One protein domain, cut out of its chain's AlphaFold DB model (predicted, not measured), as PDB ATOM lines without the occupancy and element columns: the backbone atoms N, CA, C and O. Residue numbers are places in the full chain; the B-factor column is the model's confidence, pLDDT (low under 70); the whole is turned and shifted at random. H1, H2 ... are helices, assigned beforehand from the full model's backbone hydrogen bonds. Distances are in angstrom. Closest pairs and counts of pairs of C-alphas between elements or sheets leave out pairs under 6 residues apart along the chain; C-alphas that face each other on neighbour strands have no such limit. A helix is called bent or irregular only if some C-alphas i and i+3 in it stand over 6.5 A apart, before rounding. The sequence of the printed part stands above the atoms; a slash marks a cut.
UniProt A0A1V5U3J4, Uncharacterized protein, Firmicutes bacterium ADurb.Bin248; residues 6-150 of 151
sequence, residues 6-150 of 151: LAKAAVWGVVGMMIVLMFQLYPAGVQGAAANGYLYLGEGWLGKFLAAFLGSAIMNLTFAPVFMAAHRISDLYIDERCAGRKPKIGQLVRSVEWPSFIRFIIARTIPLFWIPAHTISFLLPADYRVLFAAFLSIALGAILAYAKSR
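AT A GLANCE: This is residues 6 to 150 of the 151 residues of an uncharacterized protein of Firmicutes bacterium ADurb.Bin248 (UniProt A0A1V5U3J4). H1 and H2 make a long helical hairpin, with bent H4 packed on H2 and H5 folding back from H4b; residues 141 to 150 stick out. The 145 printed residues, with five named helices in order H1 to H5 and no named strand, are all helix in class, only just loose, close to compact: radius of gyration of the C-alphas 17.7 A, spans 58 by 36 by 29 A.

IN THESE COORDINATES: H1, residues 6 to 35, begins at C-alpha (-6.542, 1.343, 4.778) and spans 43.9 A. H2, residues 44 to 82, spans 53.9 A; H3 is residues 89 to 94. H4, residues 98 to 123, assigned as one helix by its hydrogen bonds, is bent, C-alphas 112 and 115 being 6.6 A apart: arms H4a, 98 to 112, and H4b, 115 to 123. H5, residues 126 to 148, ends at C-alpha (-25.970, -4.665, -11.241).

HOW THE PARTS SIT: H2, the hub, touches H1 (closest C-alphas Pro 27 and Gly 55, 4.7 A) at a shallow tilt of 25 degrees, opposite ways. H2 touches H4b with residues 48 to 60 alone (Phe 53 and Thr 119, 4.9 A), and H3 with residues 73 to 77 alone (Ile 73 and Leu 92, 6.1 A). H4b and H5, a hairpin, touch. Every O i to N i+4 pair is within hydrogen-bond range in H3 and H4b; H1 has 24 of 26, H2 32 of 35, H4a 8 of 11, H5 17 of 19.

THE WHOLE: The farthest C-alphas, Glu 43 and Gly 84, are 58.4 A apart. The printed part has no cut, no link is long, and no printed residue is under 70 in pLDDT.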
ATOM      1  N   LEU A   6      -7.713   0.451   4.770       93.31
ATOM      2  CA  LEU A   6      -6.542   1.343   4.778       93.31
ATOM      3  C   LEU A   6      -5.401   0.809   3.898       93.31
ATOM      4  O   LEU A   6      -4.784   1.570   3.159       93.31
ATOM      5  N   ALA A   7      -5.153  -0.502   3.931       93.69
ATOM      6  CA  ALA A   7      -4.135  -1.128   3.089       93.69
ATOM      7  C   ALA A   7      -4.514  -1.048   1.602       93.69
ATOM      8  O   ALA A   7      -3.680  -0.699   0.772       93.69
ATOM      9  N   LYS A   8      -5.790  -1.293   1.272       94.06
ATOM     10  CA  LYS A   8      -6.305  -1.141  -0.097       94.06
ATOM     11  C   LYS A   8      -6.217   0.308  -0.573       94.06
ATOM     12  O   LYS A   8      -5.802   0.548  -1.701       94.06
ATOM     13  N   ALA A   9      -6.533   1.277   0.288       94.44
ATOM     14  CA  ALA A   9      -6.393   2.698  -0.022       94.44
ATOM     15  C   ALA A   9      -4.934   3.082  -0.318       94.44
ATOM     16  O   ALA A   9      -4.679   3.799  -1.282       94.44
ATOM     17  N   ALA A  10      -3.973   2.554   0.447       95.44
ATOM     18  CA  ALA A  10      -2.552   2.775   0.186       95.44
ATOM     19  C   ALA A  10      -2.112   2.201  -1.175       95.44
ATOM     20  O   ALA A  10      -1.442   2.893  -1.940       95.44
ATOM     21  N   VAL A  11      -2.540   0.975  -1.515       95.38
ATOM     22  CA  VAL A  11      -2.276   0.371  -2.836       95.38
ATOM     23  C   VAL A  11      -2.862   1.232  -3.956       95.38
ATOM     24  O   VAL A  11      -2.163   1.534  -4.921       95.38
ATOM     25  N   TRP A  12      -4.109   1.687  -3.816       93.38
ATOM     26  CA  TRP A  12      -4.739   2.585  -4.788       93.38
ATOM     27  C   TRP A  12      -4.012   3.927  -4.924       93.38
ATOM     28  O   TRP A  12      -3.893   4.429  -6.040       93.38
ATOM     29  N   GLY A  13      -3.474   4.481  -3.834       93.88
ATOM     30  CA  GLY A  13      -2.647   5.690  -3.875       93.88
ATOM     31  C   GLY A  13      -1.387   5.508  -4.728       93.88
ATOM     32  O   GLY A  13      -1.094   6.340  -5.586       93.88
ATOM     33  N   VAL A  14      -0.684   4.383  -4.559       95.00
ATOM     34  CA  VAL A  14       0.489   4.039  -5.385       95.00
ATOM     35  C   VAL A  14       0.101   3.850  -6.850       95.00
ATOM     36  O   VAL A  14       0.744   4.417  -7.733       95.00
ATOM     37  N   VAL A  15      -0.979   3.113  -7.118       93.06
ATOM     38  CA  VAL A  15      -1.499   2.917  -8.480       93.06
ATOM     39  C   VAL A  15      -1.854   4.258  -9.130       93.06
ATOM     40  O   VAL A  15      -1.499   4.481 -10.284       93.06
ATOM     41  N   GLY A  16      -2.481   5.180  -8.395       91.75
ATOM     42  CA  GLY A  16      -2.802   6.521  -8.881       91.75
ATOM     43  C   GLY A  16      -1.562   7.307  -9.312       91.75
ATOM     44  O   GLY A  16      -1.530   7.842 -10.419       91.75
ATOM     45  N   MET A  17      -0.506   7.311  -8.491       94.06
ATOM     46  CA  MET A  17       0.771   7.944  -8.849       94.06
ATOM     47  C   MET A  17       1.391   7.320 -10.107       94.06
ATOM     48  O   MET A  17       1.865   8.040 -10.987       94.06
ATOM     49  N   MET A  18       1.345   5.989 -10.231       94.31
ATOM     50  CA  MET A  18       1.832   5.294 -11.425       94.31
ATOM     51  C   MET A  18       1.032   5.671 -12.676       94.31
ATOM     52  O   MET A  18       1.631   5.919 -13.718       94.31
ATOM     53  N   ILE A  19      -0.298   5.757 -12.587       91.88
ATOM     54  CA  ILE A  19      -1.155   6.154 -13.715       91.88
ATOM     55  C   ILE A  19      -0.795   7.564 -14.196       91.88
ATOM     56  O   ILE A  19      -0.623   7.767 -15.397       91.88
ATOM     57  N   VAL A  20      -0.612   8.519 -13.277       91.56
ATOM     58  CA  VAL A  20      -0.210   9.895 -13.625       91.56
ATOM     59  C   VAL A  20       1.134   9.914 -14.356       91.56
ATOM     60  O   VAL A  20       1.269  10.602 -15.367       91.56
ATOM     61  N   LEU A  21       2.110   9.122 -13.900       94.56
ATOM     62  CA  LEU A  21       3.396   8.988 -14.584       94.56
ATOM     63  C   LEU A  21       3.234   8.393 -15.993       94.56
ATOM     64  O   LEU A  21       3.795   8.919 -16.955       94.56
ATOM     65  N   MET A  22       2.444   7.327 -16.141       95.62
ATOM     66  CA  MET A  22       2.209   6.681 -17.440       95.62
ATOM     67  C   MET A  22       1.488   7.607 -18.430       95.62
ATOM     68  O   MET A  22       1.794   7.586 -19.623       95.62
ATOM     69  N   PHE A  23       0.604   8.486 -17.946       92.94
ATOM     70  CA  PHE A  23      -0.061   9.509 -18.761       92.94
ATOM     71  C   PHE A  23       0.907  10.545 -19.349       92.94
ATOM     72  O   PHE A  23       0.536  11.240 -20.294       92.94
ATOM     73  N   GLN A  24       2.131  10.645 -18.826       93.69
ATOM     74  CA  GLN A  24       3.204  11.436 -19.431       93.69
ATOM     75  C   GLN A  24       4.119  10.573 -20.297       93.69
ATOM     76  O   GLN A  24       4.430  10.941 -21.429       93.69
ATOM     77  N   LEU A  25       4.513   9.402 -19.789       97.12
ATOM     78  CA  LEU A  25       5.494   8.539 -20.438       97.12
ATOM     79  C   LEU A  25       5.030   8.056 -21.820       97.12
ATOM     80  O   LEU A  25       5.796   8.127 -22.779       97.12
ATOM     81  N   TYR A  26       3.785   7.590 -21.946       97.31
ATOM     82  CA  TYR A  26       3.305   6.994 -23.197       97.31
ATOM     83  C   TYR A  26       3.073   8.017 -24.319       97.31
ATOM     84  O   TYR A  26       3.583   7.788 -25.417       97.31
ATOM     85  N   PRO A  27       2.381   9.156 -24.098       95.00
ATOM     86  CA  PRO A  27       2.279  10.190 -25.127       95.00
ATOM     87  C   PRO A  27       3.645  10.737 -25.551       95.00
ATOM     88  O   PRO A  27       3.887  10.896 -26.747       95.00
ATOM     89  N   ALA A  28       4.561  10.966 -24.602       96.81
ATOM     90  CA  ALA A  28       5.923  11.398 -24.915       96.81
ATOM     91  C   ALA A  28       6.689  10.339 -25.723       96.81
ATOM     92  O   ALA A  28       7.359  10.677 -26.695       96.81
ATOM     93  N   GLY A  29       6.545   9.056 -25.377       97.88
ATOM     94  CA  GLY A  29       7.145   7.944 -26.115       97.88
ATOM     95  C   GLY A  29       6.653   7.850 -27.562       97.88
ATOM     96  O   GLY A  29       7.460   7.648 -28.464       97.88
ATOM     97  N   VAL A  30       5.356   8.066 -27.806       98.00
ATOM     98  CA  VAL A  30       4.793   8.105 -29.169       98.00
ATOM     99  C   VAL A  30       5.351   9.274 -29.974       98.00
ATOM    100  O   VAL A  30       5.749   9.081 -31.122       98.00
ATOM    101  N   GLN A  31       5.435  10.463 -29.375       96.50
ATOM    102  CA  GLN A  31       6.045  11.629 -30.023       96.50
ATOM    103  C   GLN A  31       7.528  11.392 -30.325       96.50
ATOM    104  O   GLN A  31       7.989  11.683 -31.425       96.50
ATOM    105  N   GLY A  32       8.269  10.799 -29.386       97.94
ATOM    106  CA  GLY A  32       9.674  10.440 -29.579       97.94
ATOM    107  C   GLY A  32       9.868   9.417 -30.698       97.94
ATOM    108  O   GLY A  32      10.730   9.600 -31.555       97.94
ATOM    109  N   ALA A  33       9.045   8.369 -30.748       98.06
ATOM    110  CA  ALA A  33       9.093   7.377 -31.817       98.06
ATOM    111  C   ALA A  33       8.773   7.994 -33.189       98.06
ATOM    112  O   ALA A  33       9.440   7.673 -34.173       98.06
ATOM    113  N   ALA A  34       7.813   8.919 -33.253       97.12
ATOM    114  CA  ALA A  34       7.500   9.649 -34.477       97.12
ATOM    115  C   ALA A  34       8.644  10.570 -34.924       97.12
ATOM    116  O   ALA A  34       9.021  10.559 -36.093       97.12
ATOM    117  N   ALA A  35       9.257  11.305 -33.991       96.62
ATOM    118  CA  ALA A  35      10.389  12.189 -34.276       96.62
ATOM    119  C   ALA A  35      11.616  11.436 -34.821       96.62
ATOM    120  O   ALA A  35      12.395  11.995 -35.584       96.62
ATOM    121  N   ASN A  36      11.768  10.158 -34.459       97.56
ATOM    122  CA  ASN A  36      12.835   9.281 -34.951       97.56
ATOM    123  C   ASN A  36      12.430   8.457 -36.189       97.56
ATOM    124  O   ASN A  36      13.161   7.559 -36.596       97.56
ATOM    125  N   GLY A  37      11.266   8.727 -36.789       96.19
ATOM    126  CA  GLY A  37      10.813   8.059 -38.012       96.19
ATOM    127  C   GLY A  37      10.276   6.636 -37.826       96.19
ATOM    128  O   GLY A  37       9.991   5.969 -38.816       96.19
ATOM    129  N   TYR A  38      10.092   6.159 -36.588       97.31
ATOM    130  CA  TYR A  38       9.492   4.843 -36.321       97.31
ATOM    131  C   TYR A  38       7.965   4.841 -36.447       97.31
ATOM    132  O   TYR A  38       7.365   3.783 -36.621       97.31
ATOM    133  N   LEU A  39       7.328   6.011 -36.336       96.00
ATOM    134  CA  LEU A  39       5.882   6.183 -36.468       96.00
ATOM    135  C   LEU A  39       5.565   7.350 -37.402       96.00
ATOM    136  O   LEU A  39       6.140   8.428 -37.280       96.00
ATOM    137  N   TYR A  40       4.583   7.161 -38.277       94.75
ATOM    138  CA  TYR A  40       3.988   8.253 -39.037       94.75
ATOM    139  C   TYR A  40       2.705   8.713 -38.347       94.75
ATOM    140  O   TYR A  40       1.744   7.950 -38.240       94.75
ATOM    141  N   LEU A  41       2.691   9.958 -37.868       94.81
ATOM    142  CA  LEU A  41       1.506  10.557 -37.250       94.81
ATOM    143  C   LEU A  41       0.680  11.362 -38.260       94.81
ATOM    144  O   LEU A  41      -0.510  11.543 -38.053       94.81
ATOM    145  N   GLY A  42       1.268  11.810 -39.369       92.38
ATOM    146  CA  GLY A  42       0.631  12.781 -40.258       92.38
ATOM    147  C   GLY A  42       0.546  14.176 -39.635       92.38
ATOM    148  O   GLY A  42       1.151  14.459 -38.600       92.38
ATOM    149  N   GLU A  43      -0.201  15.065 -40.286       92.12
ATOM    150  CA  GLU A  43      -0.208  16.495 -39.970       92.12
ATOM    151  C   GLU A  43      -1.563  16.986 -39.437       92.12
ATOM    152  O   GLU A  43      -2.591  16.301 -39.492       92.12
ATOM    153  N   GLY A  44      -1.561  18.206 -38.892       95.12
ATOM    154  CA  GLY A  44      -2.770  18.899 -38.457       95.12
ATOM    155  C   GLY A  44      -3.553  18.150 -37.373       95.12
ATOM    156  O   GLY A  44      -2.993  17.640 -36.400       95.12
ATOM    157  N   TRP A  45      -4.880  18.125 -37.511       95.38
ATOM    158  CA  TRP A  45      -5.761  17.463 -36.545       95.38
ATOM    159  C   TRP A  45      -5.599  15.939 -36.550       95.38
ATOM    160  O   TRP A  45      -5.596  15.328 -35.481       95.38
ATOM    161  N   LEU A  46      -5.391  15.334 -37.727       94.81
ATOM    162  CA  LEU A  46      -5.177  13.892 -37.848       94.81
ATOM    163  C   LEU A  46      -3.901  13.460 -37.112       94.81
ATOM    164  O   LEU A  46      -3.936  12.474 -36.381       94.81
ATOM    165  N   GLY A  47      -2.830  14.258 -37.205       96.19
ATOM    166  CA  GLY A  47      -1.600  14.068 -36.429       96.19
ATOM    167  C   GLY A  47      -1.821  14.038 -34.923       96.19
ATOM    168  O   GLY A  47      -1.370  13.123 -34.231       96.19
ATOM    169  N   LYS A  48      -2.585  15.004 -34.405       95.94
ATOM    170  CA  LYS A  48      -2.934  15.063 -32.978       95.94
ATOM    171  C   LYS A  48      -3.782  13.865 -32.550       95.94
ATOM    172  O   LYS A  48      -3.525  13.283 -31.498       95.94
ATOM    173  N   PHE A  49      -4.764  13.489 -33.368       97.69
ATOM    174  CA  PHE A  49      -5.618  12.332 -33.113       97.69
ATOM    175  C   PHE A  49      -4.823  11.027 -33.095       97.69
ATOM    176  O   PHE A  49      -4.941  10.268 -32.137       97.69
ATOM    177  N   LEU A  50      -3.979  10.783 -34.099       97.56
ATOM    178  CA  LEU A  50      -3.161   9.573 -34.171       97.56
ATOM    179  C   LEU A  50      -2.165   9.492 -33.016       97.56
ATOM    180  O   LEU A  50      -2.023   8.426 -32.422       97.56
ATOM    181  N   ALA A  51      -1.546  10.608 -32.625       97.56
ATOM    182  CA  ALA A  51      -0.674  10.643 -31.453       97.56
ATOM    183  C   ALA A  51      -1.418  10.249 -30.165       97.56
ATOM    184  O   ALA A  51      -0.939   9.416 -29.394       97.56
ATOM    185  N   ALA A  52      -2.604  10.823 -29.945       97.88
ATOM    186  CA  ALA A  52      -3.434  10.522 -28.783       97.88
ATOM    187  C   ALA A  52      -3.939   9.071 -28.797       97.88
ATOM    188  O   ALA A  52      -3.878   8.382 -27.777       97.88
ATOM    189  N   PHE A  53      -4.390   8.587 -29.954       98.38
ATOM    190  CA  PHE A  53      -4.872   7.221 -30.128       98.38
ATOM    191  C   PHE A  53      -3.762   6.199 -29.901       98.38
ATOM    192  O   PHE A  53      -3.954   5.262 -29.135       98.38
ATOM    193  N   LEU A  54      -2.585   6.387 -30.505       98.25
ATOM    194  CA  LEU A  54      -1.451   5.481 -30.327       98.25
ATOM    195  C   LEU A  54      -0.929   5.518 -28.890       98.25
ATOM    196  O   LEU A  54      -0.669   4.462 -28.318       98.25
ATOM    197  N   GLY A  55      -0.846   6.703 -28.274       98.19
ATOM    198  CA  GLY A  55      -0.469   6.830 -26.865       98.19
ATOM    199  C   GLY A  55      -1.430   6.056 -25.967       98.19
ATOM    200  O   GLY A  55      -1.006   5.292 -25.101       98.19
ATOM    201  N   SER A  56      -2.731   6.188 -26.230       98.31
ATOM    202  CA  SER A  56      -3.781   5.450 -25.536       98.31
ATOM    203  C   SER A  56      -3.692   3.945 -25.781       98.31
ATOM    204  O   SER A  56      -3.705   3.168 -24.827       98.31
ATOM    205  N   ALA A  57      -3.574   3.511 -27.032       98.38
ATOM    206  CA  ALA A  57      -3.540   2.105 -27.401       98.38
ATOM    207  C   ALA A  57      -2.316   1.403 -26.806       98.38
ATOM    208  O   ALA A  57      -2.465   0.378 -26.148       98.38
ATOM    209  N   ILE A  58      -1.121   1.976 -26.953       98.06
ATOM    210  CA  ILE A  58       0.114   1.384 -26.428       98.06
ATOM    211  C   ILE A  58       0.049   1.304 -24.904       98.06
ATOM    212  O   ILE A  58       0.302   0.237 -24.341       98.06
ATOM    213  N   MET A  59      -0.356   2.382 -24.225       98.25
ATOM    214  CA  MET A  59      -0.514   2.376 -22.769       98.25
ATOM    215  C   MET A  59      -1.508   1.300 -22.319       98.25
ATOM    216  O   MET A  59      -1.218   0.502 -21.427       98.25
ATOM    217  N   ASN A  60      -2.682   1.247 -22.944       98.19
ATOM    218  CA  ASN A  60      -3.744   0.339 -22.532       98.19
ATOM    219  C   ASN A  60      -3.499  -1.123 -22.930       98.19
ATOM    220  O   ASN A  60      -4.056  -2.011 -22.301       98.19
ATOM    221  N   LEU A  61      -2.685  -1.406 -23.944       97.38
ATOM    222  CA  LEU A  61      -2.361  -2.780 -24.339       97.38
ATOM    223  C   LEU A  61      -1.113  -3.324 -23.629       97.38
ATOM    224  O   LEU A  61      -0.941  -4.538 -23.571       97.38
ATOM    225  N   THR A  62      -0.270  -2.456 -23.059       96.81
ATOM    226  CA  THR A  62       0.964  -2.861 -22.360       96.81
ATOM    227  C   THR A  62       0.865  -2.677 -20.846       96.81
ATOM    228  O   THR A  62       0.893  -3.654 -20.101       96.81
ATOM    229  N   PHE A  63       0.694  -1.441 -20.372       96.75
ATOM    230  CA  PHE A  63       0.633  -1.126 -18.946       96.75
ATOM    231  C   PHE A  63      -0.668  -1.603 -18.305       96.75
ATOM    232  O   PHE A  63      -0.638  -2.172 -17.211       96.75
ATOM    233  N   ALA A  64      -1.808  -1.406 -18.979       95.69
ATOM    234  CA  ALA A  64      -3.100  -1.659 -18.347       95.69
ATOM    235  C   ALA A  64      -3.317  -3.107 -17.869       95.69
ATOM    236  O   ALA A  64      -3.697  -3.299 -16.710       95.69
ATOM    237  N   PRO A  65      -3.028  -4.144 -18.677       95.94
ATOM    238  CA  PRO A  65      -3.181  -5.530 -18.247       95.94
ATOM    239  C   PRO A  65      -2.289  -5.872 -17.052       95.94
ATOM    240  O   PRO A  65      -2.740  -6.530 -16.114       95.94
ATOM    241  N   VAL A  66      -1.041  -5.390 -17.065       95.12
ATOM    242  CA  VAL A  66      -0.061  -5.670 -16.011       95.12
ATOM    243  C   VAL A  66      -0.488  -5.026 -14.697       95.12
ATOM    244  O   VAL A  66      -0.533  -5.719 -13.677       95.12
ATOM    245  N   PHE A  67      -0.868  -3.741 -14.702       94.31
ATOM    246  CA  PHE A  67      -1.304  -3.096 -13.462       94.31
ATOM    247  C   PHE A  67      -2.603  -3.717 -12.942       94.31
ATOM    248  O   PHE A  67      -2.717  -3.927 -11.740       94.31
ATOM    249  N   MET A  68      -3.573  -4.044 -13.809       94.94
ATOM    250  CA  MET A  68      -4.851  -4.614 -13.364       94.94
ATOM    251  C   MET A  68      -4.673  -6.003 -12.751       94.94
ATOM    252  O   MET A  68      -5.322  -6.327 -11.756       94.94
ATOM    253  N   ALA A  69      -3.774  -6.818 -13.306       95.75
ATOM    254  CA  ALA A  69      -3.418  -8.103 -12.720       95.75
ATOM    255  C   ALA A  69      -2.713  -7.925 -11.364       95.75
ATOM    256  O   ALA A  69      -3.110  -8.548 -10.379       95.75
ATOM    257  N   ALA A  70      -1.708  -7.044 -11.291       95.31
ATOM    258  CA  ALA A  70      -0.967  -6.771 -10.060       95.31
ATOM    259  C   ALA A  70      -1.866  -6.203  -8.950       95.31
ATOM    260  O   ALA A  70      -1.780  -6.633  -7.797       95.31
ATOM    261  N   HIS A  71      -2.765  -5.284  -9.301       94.94
ATOM    262  CA  HIS A  71      -3.767  -4.716  -8.402       94.94
ATOM    263  C   HIS A  71      -4.706  -5.800  -7.865       94.94
ATOM    264  O   HIS A  71      -4.830  -5.943  -6.651       94.94
ATOM    265  N   ARG A  72      -5.263  -6.651  -8.739       94.19
ATOM    266  CA  ARG A  72      -6.123  -7.773  -8.330       94.19
ATOM    267  C   ARG A  72      -5.408  -8.737  -7.379       94.19
ATOM    268  O   ARG A  72      -5.993  -9.160  -6.387       94.19
ATOM    269  N   ILE A  73      -4.150  -9.079  -7.658       96.25
ATOM    270  CA  ILE A  73      -3.345  -9.945  -6.782       96.25
ATOM    271  C   ILE A  73      -3.078  -9.263  -5.433       96.25
ATOM    272  O   ILE A  73      -3.136  -9.921  -4.396       96.25
ATOM    273  N   SER A  74      -2.816  -7.954  -5.433       95.75
ATOM    274  CA  SER A  74      -2.598  -7.169  -4.210       95.75
ATOM    275  C   SER A  74      -3.854  -7.118  -3.338       95.75
ATOM    276  O   SER A  74      -3.764  -7.310  -2.126       95.75
ATOM    277  N   ASP A  75      -5.030  -6.946  -3.945       94.12
ATOM    278  CA  ASP A  75      -6.312  -6.986  -3.237       94.12
ATOM    279  C   ASP A  75      -6.566  -8.363  -2.610       94.12
ATOM    280  O   ASP A  75      -6.867  -8.441  -1.417       94.12
ATOM    281  N   LEU A  76      -6.357  -9.446  -3.372       94.69
ATOM    282  CA  LEU A  76      -6.471 -10.816  -2.858       94.69
ATOM    283  C   LEU A  76      -5.491 -11.075  -1.706       94.69
ATOM    284  O   LEU A  76      -5.857 -11.682  -0.701       94.69
ATOM    285  N   TYR A  77      -4.253 -10.585  -1.818       95.81
ATOM    286  CA  TYR A  77      -3.267 -10.686  -0.746       95.81
ATOM    287  C   TYR A  77      -3.762 -10.003   0.533       95.81
ATOM    288  O   TYR A  77      -3.691 -10.594   1.611       95.81
ATOM    289  N   ILE A  78      -4.279  -8.776   0.428       95.50
ATOM    290  CA  ILE A  78      -4.787  -8.024   1.580       95.50
ATOM    291  C   ILE A  78      -5.967  -8.754   2.229       95.50
ATOM    292  O   ILE A  78      -5.997  -8.870   3.457       95.50
ATOM    293  N   ASP A  79      -6.899  -9.276   1.433       94.19
ATOM    294  CA  ASP A  79      -8.078  -9.987   1.934       94.19
ATOM    295  C   ASP A  79      -7.692 -11.257   2.705       94.19
ATOM    296  O   ASP A  79      -8.136 -11.469   3.835       94.19
ATOM    297  N   GLU A  80      -6.778 -12.052   2.154       94.75
ATOM    298  CA  GLU A  80      -6.245 -13.255   2.793       94.75
ATOM    299  C   GLU A  80      -5.502 -12.944   4.103       94.75
ATOM    300  O   GLU A  80      -5.710 -13.613   5.121       94.75
ATOM    301  N   ARG A  81      -4.679 -11.886   4.121       94.62
ATOM    302  CA  ARG A  81      -3.993 -11.428   5.342       94.62
ATOM    303  C   ARG A  81      -4.985 -10.961   6.408       94.62
ATOM    304  O   ARG A  81      -4.802 -11.274   7.583       94.62
ATOM    305  N   CYS A  82      -6.047 -10.261   6.013       93.75
ATOM    306  CA  CYS A  82      -7.114  -9.822   6.919       93.75
ATOM    307  C   CYS A  82      -7.951 -10.986   7.470       93.75
ATOM    308  O   CYS A  82      -8.537 -10.868   8.550       93.75
ATOM    309  N   ALA A  83      -7.989 -12.110   6.753       92.56
ATOM    310  CA  ALA A  83      -8.595 -13.361   7.192       92.56
ATOM    311  C   ALA A  83      -7.659 -14.231   8.060       92.56
ATOM    312  O   ALA A  83      -8.011 -15.359   8.392       92.56
ATOM    313  N   GLY A  84      -6.474 -13.728   8.431       93.75
ATOM    314  CA  GLY A  84      -5.503 -14.435   9.274       93.75
ATOM    315  C   GLY A  84      -4.645 -15.461   8.527       93.75
ATOM    316  O   GLY A  84      -3.847 -16.162   9.148       93.75
ATOM    317  N   ARG A  85      -4.772 -15.547   7.199       94.31
ATOM    318  CA  ARG A  85      -3.982 -16.452   6.360       94.31
ATOM    319  C   ARG A  85      -2.673 -15.782   5.937       94.31
ATOM    320  O   ARG A  85      -2.535 -14.560   5.950       94.31
ATOM    321  N   LYS A  86      -1.676 -16.589   5.571       93.38
ATOM    322  CA  LYS A  86      -0.387 -16.131   5.018       93.38
ATOM    323  C   LYS A  86      -0.236 -16.694   3.601       93.38
ATOM    324  O   LYS A  86       0.447 -17.704   3.428       93.38
ATOM    325  N   PRO A  87      -0.918 -16.105   2.605       93.00
ATOM    326  CA  PRO A  87      -0.939 -16.660   1.261       93.00
ATOM    327  C   PRO A  87       0.445 -16.558   0.614       93.00
ATOM    328  O   PRO A  87       1.158 -15.563   0.779       93.00
ATOM    329  N   LYS A  88       0.820 -17.574  -0.167       95.12
ATOM    330  CA  LYS A  88       1.976 -17.479  -1.069       95.12
ATOM    331  C   LYS A  88       1.538 -16.796  -2.365       95.12
ATOM    332  O   LYS A  88       0.472 -17.113  -2.885       95.12
ATOM    333  N   ILE A  89       2.378 -15.936  -2.944       92.56
ATOM    334  CA  ILE A  89       2.056 -15.224  -4.198       92.56
ATOM    335  C   ILE A  89       1.636 -16.190  -5.314       92.56
ATOM    336  O   ILE A  89       0.634 -15.958  -5.981       92.56
ATOM    337  N   GLY A  90       2.323 -17.328  -5.462       94.19
ATOM    338  CA  GLY A  90       1.960 -18.333  -6.466       94.19
ATOM    339  C   GLY A  90       0.556 -18.930  -6.289       94.19
ATOM    340  O   GLY A  90      -0.055 -19.329  -7.274       94.19
ATOM    341  N   GLN A  91       0.018 -18.973  -5.065       94.25
ATOM    342  CA  GLN A  91      -1.368 -19.397  -4.820       94.25
ATOM    343  C   GLN A  91      -2.355 -18.311  -5.256       94.25
ATOM    344  O   GLN A  91      -3.337 -18.627  -5.917       94.25
ATOM    345  N   LEU A  92      -2.055 -17.042  -4.965       95.06
ATOM    346  CA  LEU A  92      -2.891 -15.904  -5.360       95.06
ATOM    347  C   LEU A  92      -2.968 -15.739  -6.877       95.06
ATOM    348  O   LEU A  92      -4.035 -15.498  -7.427       95.06
ATOM    349  N   VAL A  93      -1.839 -15.912  -7.567       95.88
ATOM    350  CA  VAL A  93      -1.791 -15.892  -9.035       95.88
ATOM    351  C   VAL A  93      -2.693 -16.983  -9.612       95.88
ATOM    352  O   VAL A  93      -3.418 -16.736 -10.569       95.88
ATOM    353  N   ARG A  94      -2.697 -18.184  -9.021       95.62
ATOM    354  CA  ARG A  94      -3.554 -19.294  -9.472       95.62
ATOM    355  C   ARG A  94      -5.030 -19.098  -9.137       95.62
ATOM    356  O   ARG A  94      -5.859 -19.646  -9.848       95.62
ATOM    357  N   SER A  95      -5.359 -18.341  -8.091       93.88
ATOM    358  CA  SER A  95      -6.752 -18.065  -7.718       93.88
ATOM    359  C   SER A  95      -7.407 -16.964  -8.554       93.88
ATOM    360  O   SER A  95      -8.590 -16.685  -8.378       93.88
ATOM    361  N   VAL A  96      -6.659 -16.282  -9.427       94.00
ATOM    362  CA  VAL A  96      -7.246 -15.317 -10.360       94.00
ATOM    363  C   VAL A  96      -7.979 -16.067 -11.474       94.00
ATOM    364  O   VAL A  96      -7.397 -16.896 -12.166       94.00
ATOM    365  N   GLU A  97      -9.237 -15.698 -11.712       94.12
ATOM    366  CA  GLU A  97     -10.029 -16.160 -12.859       94.12
ATOM    367  C   GLU A  97      -9.518 -15.548 -14.178       94.12
ATOM    368  O   GLU A  97     -10.094 -14.598 -14.725       94.12
ATOM    369  N   TRP A  98      -8.401 -16.077 -14.686       95.88
ATOM    370  CA  TRP A  98      -7.731 -15.594 -15.898       95.88
ATOM    371  C   TRP A  98      -8.617 -15.607 -17.148       95.88
ATOM    372  O   TRP A  98      -8.610 -14.601 -17.855       95.88
ATOM    373  N   PRO A  99      -9.434 -16.642 -17.435       96.31
ATOM    374  CA  PRO A  99     -10.287 -16.626 -18.625       96.31
ATOM    375  C   PRO A  99     -11.263 -15.443 -18.633       96.31
ATOM    376  O   PRO A  99     -11.432 -14.769 -19.650       96.31
ATOM    377  N   SER A 100     -11.857 -15.142 -17.475       93.25
ATOM    378  CA  SER A 100     -12.729 -13.979 -17.296       93.25
ATOM    379  C   SER A 100     -11.947 -12.669 -17.435       93.25
ATOM    380  O   SER A 100     -12.377 -11.761 -18.145       93.25
ATOM    381  N   PHE A 101     -10.753 -12.588 -16.837       93.88
ATOM    382  CA  PHE A 101      -9.863 -11.434 -16.982       93.88
ATOM    383  C   PHE A 101      -9.545 -11.141 -18.457       93.88
ATOM    384  O   PHE A 101      -9.753 -10.025 -18.923       93.88
ATOM    385  N   ILE A 102      -9.129 -12.144 -19.230       95.69
ATOM    386  CA  ILE A 102      -8.824 -11.967 -20.654       95.69
ATOM    387  C   ILE A 102     -10.081 -11.562 -21.436       95.69
ATOM    388  O   ILE A 102     -10.068 -10.563 -22.155       95.69
ATOM    389  N   ARG A 103     -11.191 -12.294 -21.276       95.19
ATOM    390  CA  ARG A 103     -12.417 -12.082 -22.063       95.19
ATOM    391  C   ARG A 103     -13.079 -10.734 -21.797       95.19
ATOM    392  O   ARG A 103     -13.593 -10.115 -22.727       95.19
ATOM    393  N   PHE A 104     -13.138 -10.309 -20.540       91.94
ATOM    394  CA  PHE A 104     -13.848  -9.090 -20.169       91.94
ATOM    395  C   PHE A 104     -12.914  -7.894 -20.118       91.94
ATOM    396  O   PHE A 104     -13.211  -6.887 -20.749       91.94
ATOM    397  N   ILE A 105     -11.775  -7.998 -19.437       91.94
ATOM    398  CA  ILE A 105     -10.894  -6.846 -19.238       91.94
ATOM    399  C   ILE A 105     -10.070  -6.593 -20.497       91.94
ATOM    400  O   ILE A 105     -10.178  -5.512 -21.074       91.94
ATOM    401  N   ILE A 106      -9.300  -7.582 -20.963       94.88
ATOM    402  CA  ILE A 106      -8.390  -7.371 -22.100       94.88
ATOM    403  C   ILE A 106      -9.145  -7.242 -23.422       94.88
ATOM    404  O   ILE A 106      -8.859  -6.336 -24.195       94.88
ATOM    405  N   ALA A 107     -10.107  -8.121 -23.700       95.12
ATOM    406  CA  ALA A 107     -10.748  -8.169 -25.014       95.12
ATOM    407  C   ALA A 107     -11.924  -7.192 -25.182       95.12
ATOM    408  O   ALA A 107     -12.329  -6.929 -26.311       95.12
ATOM    409  N   ARG A 108     -12.501  -6.662 -24.091       93.19
ATOM    410  CA  ARG A 108     -13.683  -5.779 -24.164       93.19
ATOM    411  C   ARG A 108     -13.471  -4.446 -23.473       93.19
ATOM    412  O   ARG A 108     -13.567  -3.416 -24.125       93.19
ATOM    413  N   THR A 109     -13.180  -4.434 -22.177       93.69
ATOM    414  CA  THR A 109     -13.100  -3.182 -21.418       93.69
ATOM    415  C   THR A 109     -11.937  -2.314 -21.893       93.69
ATOM    416  O   THR A 109     -12.119  -1.119 -22.103       93.69
ATOM    417  N   ILE A 110     -10.757  -2.896 -22.117       95.88
ATOM    418  CA  ILE A 110      -9.611  -2.152 -22.644       95.88
ATOM    419  C   ILE A 110      -9.931  -1.537 -24.022       95.88
ATOM    420  O   ILE A 110      -9.861  -0.311 -24.130       95.88
ATOM    421  N   PRO A 111     -10.342  -2.300 -25.055       96.38
ATOM    422  CA  PRO A 111     -10.493  -1.744 -26.393       96.38
ATOM    423  C   PRO A 111     -11.731  -0.865 -26.549       96.38
ATOM    424  O   PRO A 111     -11.672   0.138 -27.251       96.38
ATOM    425  N   LEU A 112     -12.845  -1.220 -25.901       95.50
ATOM    426  CA  LEU A 112     -14.130  -0.544 -26.111       95.50
ATOM    427  C   LEU A 112     -14.354   0.642 -25.171       95.50
ATOM    428  O   LEU A 112     -15.152   1.516 -25.492       95.50
ATOM    429  N   PHE A 113     -13.683   0.679 -24.018       94.50
ATOM    430  CA  PHE A 113     -13.870   1.744 -23.033       94.50
ATOM    431  C   PHE A 113     -12.584   2.535 -22.803       94.50
ATOM    432  O   PHE A 113     -12.550   3.737 -23.068       94.50
ATOM    433  N   TRP A 114     -11.507   1.880 -22.364       96.12
ATOM    434  CA  TRP A 114     -10.306   2.599 -21.934       96.12
ATOM    435  C   TRP A 114      -9.495   3.201 -23.080       96.12
ATOM    436  O   TRP A 114      -8.983   4.308 -22.925       96.12
ATOM    437  N   ILE A 115      -9.388   2.532 -24.234       98.25
ATOM    438  CA  ILE A 115      -8.694   3.110 -25.392       98.25
ATOM    439  C   ILE A 115      -9.413   4.382 -25.884       98.25
ATOM    440  O   ILE A 115      -8.750   5.421 -25.978       98.25
ATOM    441  N   PRO A 116     -10.737   4.383 -26.136       97.44
ATOM    442  CA  PRO A 116     -11.461   5.604 -26.485       97.44
ATOM    443  C   PRO A 116     -11.365   6.689 -25.405       97.44
ATOM    444  O   PRO A 116     -11.015   7.828 -25.711       97.44
ATOM    445  N   ALA A 117     -11.588   6.335 -24.135       96.44
ATOM    446  CA  ALA A 117     -11.537   7.282 -23.023       96.44
ATOM    447  C   ALA A 117     -10.156   7.943 -22.882       96.44
ATOM    448  O   ALA A 117     -10.050   9.168 -22.802       96.44
ATOM    449  N   HIS A 118      -9.072   7.169 -22.904       96.88
ATOM    450  CA  HIS A 118      -7.722   7.725 -22.803       96.88
ATOM    451  C   HIS A 118      -7.297   8.467 -24.077       96.88
ATOM    452  O   HIS A 118      -6.558   9.442 -23.978       96.88
ATOM    453  N   THR A 119      -7.827   8.110 -25.252       98.06
ATOM    454  CA  THR A 119      -7.614   8.903 -26.477       98.06
ATOM    455  C   THR A 119      -8.196  10.306 -26.311       98.06
ATOM    456  O   THR A 119      -7.499  11.291 -26.537       98.06
ATOM    457  N   ILE A 120      -9.441  10.411 -25.831       96.88
ATOM    458  CA  ILE A 120     -10.067  11.705 -25.520       96.88
ATOM    459  C   ILE A 120      -9.251  12.441 -24.452       96.88
ATOM    460  O   ILE A 120      -8.934  13.613 -24.624       96.88
ATOM    461  N   SER A 121      -8.831  11.742 -23.395       95.69
ATOM    462  CA  SER A 121      -7.996  12.322 -22.332       95.69
ATOM    463  C   SER A 121      -6.704  12.940 -22.879       95.69
ATOM    464  O   SER A 121      -6.306  14.021 -22.456       95.69
ATOM    465  N   PHE A 122      -6.042  12.280 -23.829       95.81
ATOM    466  CA  PHE A 122      -4.789  12.759 -24.411       95.81
ATOM    467  C   PHE A 122      -4.970  13.878 -25.434       95.81
ATOM    468  O   PHE A 122      -4.041  14.663 -25.626       95.81
ATOM    469  N   LEU A 123      -6.159  14.009 -26.023       96.25
ATOM    470  CA  LEU A 123      -6.532  15.171 -26.833       96.25
ATOM    471  C   LEU A 123      -6.791  16.422 -25.988       96.25
ATOM    472  O   LEU A 123      -6.663  17.538 -26.494       96.25
ATOM    473  N   LEU A 124      -7.147  16.251 -24.714       94.56
ATOM    474  CA  LEU A 124      -7.416  17.368 -23.818       94.56
ATOM    475  C   LEU A 124      -6.116  18.036 -23.325       94.56
ATOM    476  O   LEU A 124      -5.121  17.347 -23.044       94.56
ATOM    477  N   PRO A 125      -6.136  19.373 -23.139       90.81
ATOM    478  CA  PRO A 125      -5.094  20.080 -22.402       90.81
ATOM    479  C   PRO A 125      -4.929  19.507 -20.991       90.81
ATOM    480  O   PRO A 125      -5.889  19.002 -20.405       90.81
ATOM    481  N   ALA A 126      -3.715  19.597 -20.444       82.81
ATOM    482  CA  ALA A 126      -3.345  18.950 -19.185       82.81
ATOM    483  C   ALA A 126      -4.296  19.293 -18.023       82.81
ATOM    484  O   ALA A 126      -4.705  18.389 -17.294       82.81
ATOM    485  N   ASP A 127      -4.722  20.554 -17.921       86.00
ATOM    486  CA  ASP A 127      -5.609  21.046 -16.858       86.00
ATOM    487  C   ASP A 127      -6.991  20.368 -16.866       86.00
ATOM    488  O   ASP A 127      -7.602  20.149 -15.821       86.00
ATOM    489  N   TYR A 128      -7.473  19.952 -18.044       90.56
ATOM    490  CA  TYR A 128      -8.778  19.301 -18.196       90.56
ATOM    491  C   TYR A 128      -8.729  17.782 -18.023       90.56
ATOM    492  O   TYR A 128      -9.778  17.151 -17.881       90.56
ATOM    493  N   ARG A 129      -7.542  17.166 -18.002       89.25
ATOM    494  CA  ARG A 129      -7.415  15.702 -17.880       89.25
ATOM    495  C   ARG A 129      -7.922  15.195 -16.537       89.25
ATOM    496  O   ARG A 129      -8.587  14.164 -16.487       89.25
ATOM    497  N   VAL A 130      -7.658  15.939 -15.461       86.00
ATOM    498  CA  VAL A 130      -8.136  15.601 -14.109       86.00
ATOM    499  C   VAL A 130      -9.662  15.689 -14.036       86.00
ATOM    500  O   VAL A 130     -10.309  14.782 -13.517       86.00
ATOM    501  N   LEU A 131     -10.249  16.738 -14.624       89.19
ATOM    502  CA  LEU A 131     -11.705  16.892 -14.706       89.19
ATOM    503  C   LEU A 131     -12.340  15.756 -15.515       89.19
ATOM    504  O   LEU A 131     -13.322  15.157 -15.084       89.19
ATOM    505  N   PHE A 132     -11.751  15.405 -16.657       93.06
ATOM    506  CA  PHE A 132     -12.234  14.298 -17.474       93.06
ATOM    507  C   PHE A 132     -12.151  12.949 -16.739       93.06
ATOM    508  O   PHE A 132     -13.097  12.165 -16.790       93.06
ATOM    509  N   ALA A 133     -11.083  12.702 -15.972       88.75
ATOM    510  CA  ALA A 133     -10.966  11.514 -15.125       88.75
ATOM    511  C   ALA A 133     -12.052  11.450 -14.031       88.75
ATOM    512  O   ALA A 133     -12.574  10.368 -13.734       88.75
ATOM    513  N   ALA A 134     -12.448  12.595 -13.466       89.75
ATOM    514  CA  ALA A 134     -13.567  12.664 -12.526       89.75
ATOM    515  C   ALA A 134     -14.892  12.269 -13.206       89.75
ATOM    516  O   ALA A 134     -15.628  11.432 -12.679       89.75
ATOM    517  N   PHE A 135     -15.163  12.777 -14.413       92.38
ATOM    518  CA  PHE A 135     -16.346  12.379 -15.188       92.38
ATOM    519  C   PHE A 135     -16.336  10.896 -15.573       92.38
ATOM    520  O   PHE A 135     -17.369  10.236 -15.462       92.38
ATOM    521  N   LEU A 136     -15.182  10.340 -15.959       91.38
ATOM    522  CA  LEU A 136     -15.042   8.904 -16.224       91.38
ATOM    523  C   LEU A 136     -15.365   8.061 -14.987       91.38
ATOM    524  O   LEU A 136     -16.002   7.017 -15.112       91.38
ATOM    525  N   SER A 137     -14.971   8.522 -13.798       88.19
ATOM    526  CA  SER A 137     -15.269   7.839 -12.534       88.19
ATOM    527  C   SER A 137     -16.774   7.802 -12.254       88.19
ATOM    528  O   SER A 137     -17.311   6.760 -11.878       88.19
ATOM    529  N   ILE A 138     -17.474   8.910 -12.513       90.81
ATOM    530  CA  ILE A 138     -18.939   8.993 -12.406       90.81
ATOM    531  C   ILE A 138     -19.603   8.067 -13.435       90.81
ATOM    532  O   ILE A 138     -20.477   7.275 -13.080       90.81
ATOM    533  N   ALA A 139     -19.164   8.125 -14.694       88.94
ATOM    534  CA  ALA A 139     -19.698   7.299 -15.774       88.94
ATOM    535  C   ALA A 139     -19.521   5.802 -15.488       88.94
ATOM    536  O   ALA A 139     -20.467   5.030 -15.629       88.94
ATOM    537  N   LEU A 140     -18.341   5.387 -15.019       87.19
ATOM    538  CA  LEU A 140     -18.080   4.000 -14.640       87.19
ATOM    539  C   LEU A 140     -18.962   3.565 -13.463       87.19
ATOM    540  O   LEU A 140     -19.527   2.474 -13.497       87.19
ATOM    541  N   GLY A 141     -19.136   4.428 -12.456       86.38
ATOM    542  CA  GLY A 141     -20.054   4.186 -11.343       86.38
ATOM    543  C   GLY A 141     -21.493   3.952 -11.812       86.38
ATOM    544  O   GLY A 141     -22.133   2.990 -11.383       86.38
ATOM    545  N   ALA A 142     -21.976   4.768 -12.751       88.19
ATOM    546  CA  ALA A 142     -23.301   4.615 -13.347       88.19
ATOM    547  C   ALA A 142     -23.430   3.319 -14.170       88.19
ATOM    548  O   ALA A 142     -24.406   2.584 -14.006       88.19
ATOM    549  N   ILE A 143     -22.431   2.995 -15.003       86.00
ATOM    550  CA  ILE A 143     -22.392   1.753 -15.795       86.00
ATOM    551  C   ILE A 143     -22.464   0.527 -14.877       86.00
ATOM    552  O   ILE A 143     -23.237  -0.396 -15.134       86.00
ATOM    553  N   LEU A 144     -21.692   0.520 -13.788       83.25
ATOM    554  CA  LEU A 144     -21.675  -0.582 -12.824       83.25
ATOM    555  C   LEU A 144     -22.996  -0.699 -12.054       83.25
ATOM    556  O   LEU A 144     -23.492  -1.812 -11.868       83.25
ATOM    557  N   ALA A 145     -23.590   0.424 -11.639       86.81
ATOM    558  CA  ALA A 145     -24.892   0.435 -10.974       86.81
ATOM    559  C   ALA A 145     -25.993  -0.139 -11.881       86.81
ATOM    560  O   ALA A 145     -26.773  -0.991 -11.450       86.81
ATOM    561  N   TYR A 146     -26.010   0.259 -13.156       86.56
ATOM    562  CA  TYR A 146     -26.952  -0.260 -14.144       86.56
ATOM    563  C   TYR A 146     -26.734  -1.752 -14.427       86.56
ATOM    564  O   TYR A 146     -27.690  -2.527 -14.390       86.56
ATOM    565  N   ALA A 147     -25.485  -2.182 -14.635       83.44
ATOM    566  CA  ALA A 147     -25.153  -3.591 -14.854       83.44
ATOM    567  C   ALA A 147     -25.601  -4.475 -13.677       83.44
ATOM    568  O   ALA A 147     -26.092  -5.580 -13.892       83.44
ATOM    569  N   LYS A 148     -25.491  -3.971 -12.441       81.38
ATOM    570  CA  LYS A 148     -25.970  -4.665 -11.241       81.38
ATOM    571  C   LYS A 148     -27.497  -4.749 -11.166       81.38
ATOM    572  O   LYS A 148     -27.992  -5.736 -10.658       81.38
ATOM    573  N   SER A 149     -28.245  -3.769 -11.677       82.88
ATOM    574  CA  SER A 149     -29.722  -3.813 -11.665       82.88
ATOM    575  C   SER A 149     -30.349  -4.825 -12.635       82.88
ATOM    576  O   SER A 149     -31.564  -5.010 -12.620       82.88
ATOM    577  N   ARG A 150     -29.547  -5.449 -13.510       71.62
ATOM    578  CA  ARG A 150     -30.002  -6.440 -14.500       71.62
ATOM    579  C   ARG A 150     -29.611  -7.884 -14.156       71.62
ATOM    580  O   ARG A 150     -29.969  -8.777 -14.919       71.62
TER     581      ARG A 150